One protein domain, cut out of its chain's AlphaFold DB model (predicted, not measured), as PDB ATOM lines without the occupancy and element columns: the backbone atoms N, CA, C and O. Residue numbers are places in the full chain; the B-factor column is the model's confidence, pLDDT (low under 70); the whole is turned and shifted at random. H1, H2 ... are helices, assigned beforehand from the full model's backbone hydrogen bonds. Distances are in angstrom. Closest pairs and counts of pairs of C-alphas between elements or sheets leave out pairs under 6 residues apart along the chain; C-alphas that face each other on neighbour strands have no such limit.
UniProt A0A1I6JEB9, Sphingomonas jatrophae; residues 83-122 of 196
ATOM      1  N   LEU A  83     -19.576  33.371  16.957       97.94
ATOM      2  CA  LEU A  83     -19.184  32.807  15.671       97.94
ATOM      3  C   LEU A  83     -19.819  31.435  15.389       97.94
ATOM      4  O   LEU A  83     -19.966  30.563  16.259       97.94
ATOM      5  N   ARG A  84     -20.154  31.233  14.115       96.69
ATOM      6  CA  ARG A  84     -20.263  29.922  13.473       96.69
ATOM      7  C   ARG A  84     -18.862  29.404  13.155       96.69
ATOM      8  O   ARG A  84     -17.917  30.177  13.043       96.69
ATOM      9  N   SER A  85     -18.745  28.090  12.989       97.44
ATOM     10  CA  SER A  85     -17.489  27.508  12.522       97.44
ATOM     11  C   SER A  85     -17.366  27.649  11.014       97.44
ATOM     12  O   SER A  85     -18.247  27.183  10.286       97.44
ATOM     13  N   ARG A  86     -16.285  28.292  10.557       97.69
ATOM     14  CA  ARG A  86     -16.047  28.532   9.127       97.69
ATOM     15  C   ARG A  86     -15.889  27.231   8.364       97.69
ATOM     16  O   ARG A  86     -16.623  27.005   7.412       97.69
ATOM     17  N   CYS A  87     -15.022  26.337   8.838       97.19
ATOM     18  CA  CYS A  87     -14.784  25.078   8.138       97.19
ATOM     19  C   CYS A  87     -16.057  24.223   8.026       97.19
ATOM     20  O   CYS A  87     -16.214  23.498   7.050       97.19
ATOM     21  N   VAL A  88     -16.986  24.306   8.992       96.19
ATOM     22  CA  VAL A  88     -18.257  23.568   8.904       96.19
ATOM     23  C   VAL A  88     -19.153  24.204   7.848       96.19
ATOM     24  O   VAL A  88     -19.721  23.490   7.028       96.19
ATOM     25  N   ALA A  89     -19.268  25.534   7.862       93.56
ATOM     26  CA  ALA A  89     -20.091  26.283   6.916       93.56
ATOM     27  C   ALA A  89     -19.593  26.161   5.465       93.56
ATOM     28  O   ALA A  89     -20.403  26.131   4.547       93.56
ATOM     29  N   GLU A  90     -18.280  26.067   5.270       95.00
ATOM     30  CA  GLU A  90     -17.636  25.929   3.960       95.00
ATOM     31  C   GLU A  90     -17.373  24.461   3.571       95.00
ATOM     32  O   GLU A  90     -16.749  24.198   2.548       95.00
ATOM     33  N   HIS A  91     -17.835  23.494   4.375       94.44
ATOM     34  CA  HIS A  91     -17.611  22.056   4.164       94.44
ATOM     35  C   HIS A  91     -16.127  21.655   4.020       94.44
ATOM     36  O   HIS A  91     -15.790  20.703   3.321       94.44
ATOM     37  N   ALA A  92     -15.244  22.367   4.720       95.50
ATOM     38  CA  ALA A  92     -13.798  22.191   4.677       95.50
ATOM     39  C   ALA A  92     -13.221  21.412   5.875       95.50
ATOM     40  O   ALA A  92     -12.062  21.002   5.817       95.50
ATOM     41  N   CYS A  93     -13.970  21.202   6.973       94.81
ATOM     42  CA  CYS A  93     -13.432  20.420   8.096       94.81
ATOM     43  C   CYS A  93     -13.317  18.930   7.736       94.81
ATOM     44  O   CYS A  93     -14.142  18.379   7.001       94.81
ATOM     45  N   ALA A  94     -12.392  18.228   8.395       95.81
ATOM     46  CA  ALA A  94     -12.422  16.770   8.407       95.81
ATOM     47  C   ALA A  94     -13.747  16.259   9.027       95.81
ATOM     48  O   ALA A  94     -14.220  16.842  10.007       95.81
ATOM     49  N   PRO A  95     -14.334  15.138   8.554       95.12
ATOM     50  CA  PRO A  95     -15.637  14.663   9.039       95.12
ATOM     51  C   PRO A  95     -15.719  14.474  10.562       95.12
ATOM     52  O   PRO A  95     -16.721  14.818  11.188       95.12
ATOM     53  N   ARG A  96     -14.638  13.978  11.181       95.75
ATOM     54  CA  ARG A  96     -14.549  13.813  12.640       95.75
ATOM     55  C   ARG A  96     -14.573  15.153  13.375       95.75
ATOM     56  O   ARG A  96     -15.244  15.270  14.396       95.75
ATOM     57  N   GLU A  97     -13.858  16.147  12.857       95.38
ATOM     58  CA  GLU A  97     -13.830  17.495  13.425       95.38
ATOM     59  C   GLU A  97     -15.202  18.165  13.282       95.38
ATOM     60  O   GLU A  97     -15.732  18.688  14.261       95.38
ATOM     61  N   ALA A  98     -15.832  18.064  12.107       96.25
ATOM     62  CA  ALA A  98     -17.178  18.588  11.880       96.25
ATOM     63  C   ALA A  98     -18.195  17.997  12.871       96.25
ATOM     64  O   ALA A  98     -18.980  18.737  13.463       96.25
ATOM     65  N   ALA A  99     -18.152  16.680  13.111       96.50
ATOM     66  CA  ALA A  99     -19.019  16.024  14.089       96.50
ATOM     67  C   ALA A  99     -18.795  16.556  15.517       96.50
ATOM     68  O   ALA A  99     -19.759  16.834  16.231       96.50
ATOM     69  N   GLN A 100     -17.536  16.758  15.918       96.81
ATOM     70  CA  GLN A 100     -17.201  17.328  17.225       96.81
ATOM     71  C   GLN A 100     -17.697  18.769  17.364       96.81
ATOM     72  O   GLN A 100     -18.309  19.104  18.375       96.81
ATOM     73  N   ILE A 101     -17.475  19.611  16.352       96.38
ATOM     74  CA  ILE A 101     -17.908  21.014  16.348       96.38
ATOM     75  C   ILE A 101     -19.436  21.120  16.369       96.38
ATOM     76  O   ILE A 101     -19.980  21.955  17.093       96.38
ATOM     77  N   ASN A 102     -20.143  20.268  15.626       94.94
ATOM     78  CA  ASN A 102     -21.607  20.261  15.587       94.94
ATOM     79  C   ASN A 102     -22.243  19.844  16.920       94.94
ATOM     80  O   ASN A 102     -23.350  20.283  17.221       94.94
ATOM     81  N   ALA A 103     -21.538  19.063  17.742       96.88
ATOM     82  CA  ALA A 103     -21.969  18.723  19.095       96.88
ATOM     83  C   ALA A 103     -21.704  19.842  20.128       96.88
ATOM     84  O   ALA A 103     -22.192  19.771  21.256       96.88
ATOM     85  N   MET A 104     -20.930  20.882  19.785       96.94
ATOM     86  CA  MET A 104     -20.627  21.978  20.711       96.94
ATOM     87  C   MET A 104     -21.815  22.927  20.876       96.94
ATOM     88  O   MET A 104     -22.458  23.341  19.912       96.94
ATOM     89  N   SER A 105     -22.028  23.400  22.108       96.94
ATOM     90  CA  SER A 105     -22.920  24.538  22.347       96.94
ATOM     91  C   SER A 105     -22.403  25.799  21.633       96.94
ATOM     92  O   SER A 105     -21.187  25.943  21.453       96.94
ATOM     93  N   PRO A 106     -23.267  26.778  21.296       95.50
ATOM     94  CA  PRO A 106     -22.832  28.010  20.634       95.50
ATOM     95  C   PRO A 106     -21.713  28.755  21.375       95.50
ATOM     96  O   PRO A 106     -20.828  29.328  20.749       95.50
ATOM     97  N   THR A 107     -21.712  28.729  22.712       96.69
ATOM     98  CA  THR A 107     -20.659  29.361  23.523       96.69
ATOM     99  C   THR A 107     -19.330  28.610  23.430       96.69
ATOM    100  O   THR A 107     -18.276  29.234  23.323       96.69
ATOM    101  N   THR A 108     -19.355  27.276  23.468       97.75
ATOM    102  CA  THR A 108     -18.137  26.468  23.325       97.75
ATOM    103  C   THR A 108     -17.584  26.564  21.910       97.75
ATOM    104  O   THR A 108     -16.390  26.810  21.761       97.75
ATOM    105  N   ARG A 109     -18.446  26.504  20.889       97.38
ATOM    106  CA  ARG A 109     -18.052  26.712  19.492       97.38
ATOM    107  C   ARG A 109     -17.445  28.093  19.271       97.38
ATOM    108  O   ARG A 109     -16.390  28.190  18.664       97.38
ATOM    109  N   ASN A 110     -18.043  29.148  19.827       97.56
ATOM    110  CA  ASN A 110     -17.471  30.492  19.737       97.56
ATOM    111  C   ASN A 110     -16.059  30.563  20.332       97.56
ATOM    112  O   ASN A 110     -15.177  31.143  19.717       97.56
ATOM    113  N   ARG A 111     -15.828  29.967  21.512       97.56
ATOM    114  CA  ARG A 111     -14.485  29.925  22.120       97.56
ATOM    115  C   ARG A 111     -13.497  29.119  21.278       97.56
ATOM    116  O   ARG A 111     -12.356  29.543  21.140       97.56
ATOM    117  N   HIS A 112     -13.943  27.994  20.721       96.81
ATOM    118  CA  HIS A 112     -13.143  27.169  19.821       96.81
ATOM    119  C   HIS A 112     -12.722  27.956  18.572       96.81
ATOM    120  O   HIS A 112     -11.547  27.965  18.225       96.81
ATOM    121  N   GLU A 113     -13.656  28.648  17.915       97.81
ATOM    122  CA  GLU A 113     -13.351  29.469  16.739       97.81
ATOM    123  C   GLU A 113     -12.471  30.661  17.106       97.81
ATOM    124  O   GLU A 113     -11.469  30.898  16.446       97.81
ATOM    125  N   ALA A 114     -12.770  31.358  18.205       95.88
ATOM    126  CA  ALA A 114     -12.040  32.543  18.647       95.88
ATOM    127  C   ALA A 114     -10.548  32.307  18.955       95.88
ATOM    128  O   ALA A 114      -9.815  33.296  19.048       95.88
ATOM    129  N   ALA A 115     -10.132  31.047  19.130       96.88
ATOM    130  CA  ALA A 115      -8.745  30.624  19.324       96.88
ATOM    131  C   ALA A 115      -7.971  30.401  18.009       96.88
ATOM    132  O   ALA A 115      -6.762  30.194  18.049       96.88
ATOM    133  N   LYS A 116      -8.652  30.422  16.859       97.12
ATOM    134  CA  LYS A 116      -8.055  30.311  15.524       97.12
ATOM    135  C   LYS A 116      -7.704  31.698  14.983       97.12
ATOM    136  O   LYS A 116      -8.334  32.699  15.345       97.12
ATOM    137  N   ASP A 117      -6.771  31.739  14.045       96.56
ATOM    138  CA  ASP A 117      -6.479  32.937  13.261       96.56
ATOM    139  C   ASP A 117      -7.403  33.049  12.043       96.56
ATOM    140  O   ASP A 117      -7.928  32.055  11.539       96.56
ATOM    141  N   VAL A 118      -7.600  34.267  11.537       97.12
ATOM    142  CA  VAL A 118      -8.175  34.475  10.197       97.12
ATOM    143  C   VAL A 118      -7.098  34.093   9.166       97.12
ATOM    144  O   VAL A 118      -5.969  34.569   9.306       97.12
ATOM    145  N   PRO A 119      -7.390  33.251   8.149       96.69
ATOM    146  CA  PRO A 119      -8.723  32.872   7.662       96.69
ATOM    147  C   PRO A 119      -9.270  31.517   8.151       96.69
ATOM    148  O   PRO A 119     -10.309  31.086   7.670       96.69
ATOM    149  N   ALA A 120      -8.642  30.826   9.107       97.12
ATOM    150  CA  ALA A 120      -9.159  29.543   9.609       97.12
ATOM    151  C   ALA A 120     -10.501  29.672  10.368       97.12
ATOM    152  O   ALA A 120     -11.266  28.708  10.448       97.12
ATOM    153  N   ARG A 121     -10.807  30.866  10.889       97.94
ATOM    154  CA  ARG A 121     -12.143  31.286  11.343       97.94
ATOM    155  C   ARG A 121     -12.647  32.482  10.534       97.94
ATOM    156  O   ARG A 121     -11.880  33.128   9.821       97.94
ATOM    157  N   TYR A 122     -13.923  32.814  10.705       98.56
ATOM    158  CA  TYR A 122     -14.444  34.106  10.265       98.56
ATOM    159  C   TYR A 122     -13.881  35.266  11.120       98.56
ATOM    160  O   TYR A 122     -13.593  35.069  12.311       98.56
TER     161      TYR A 122
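What this domain is: This is residues 83 to 122 of the 196 residues of a protein of Sphingomonas jatrophae (UniProt A0A1I6JEB9). Three short helices, H1, H2 and H3, are set round a loose triangle with few contacts between them, and the last stretch, residues 115 to 122, leads away from the end of H3 and curls round at its tip, so that the two ends of the printed part, Leu 83 and Tyr 122, come near each other, their C-alphas 7.3 A apart. H1 meets the side of H2, while H3 keeps more distance and slants across from H2. The printed part has 40 residues with three named helices in the order H1, H2, H3 and no named strand, and its class is all helix. The whole is compact, with a radius of gyration of the C-alphas of 9.1 A, and rounded in outline, with spans of 21 by 20 by 13 A.

Where its parts are: The printed part begins at Leu 83, with its C-alpha at (-19.184, 32.807, 15.671). H1 follows at residues 86 to 89, Arg 86 to Ala 89, with C-alpha 86 at (-16.047, 28.532, 9.127). H2 is residues 95 to 102, Pro 95 to Asn 102, and measures 10.5 A from first to last C-alpha. H3, the longest helix with 9 residues, is residues 106 to 114, Pro 106 to Ala 114, and measures 11.9 A; its last C-alpha is at (-12.040, 32.543, 18.647). Residues 115 to 122 follow with no named element, and C-alpha 122 is at (-14.444, 34.106, 10.265).

How they stand to each other: H1 and H2 only just touch, with 3 pairs of C-alphas within 8 A; the closest C-alphas are those of Val 88 and Ala 98, 5.9 A apart. H2 and H3 are close but not clearly touching, the closest C-alphas being those of Ile 101 and Arg 109, 6.5 A apart. Their lines stand at a steep tilt of 57 degrees, and they run opposite ways. H1 and H3 are only just apart, their closest C-alphas 8.1 A from each other. In H2 and H3 every pair of O of residue i and N of residue i+4 is within hydrogen-bond range. H1, with 4 residues, is too short for such a pair; its 1 pair of O of residue i and N of residue i+3 is within range.

The domain as a whole: The two C-alphas farthest apart are those of Ala 103 and Val 118, at 22.8 A, while those of the first and last printed residues, Leu 83 and Tyr 122, are 7.3 A apart. The links from H1 to H2, 5 residues, and from H2 to H3, 3 residues, are tight. The printed part has no cut. The mean pLDDT of the printed part of this predicted model is 96.5, and no printed residue is under 70.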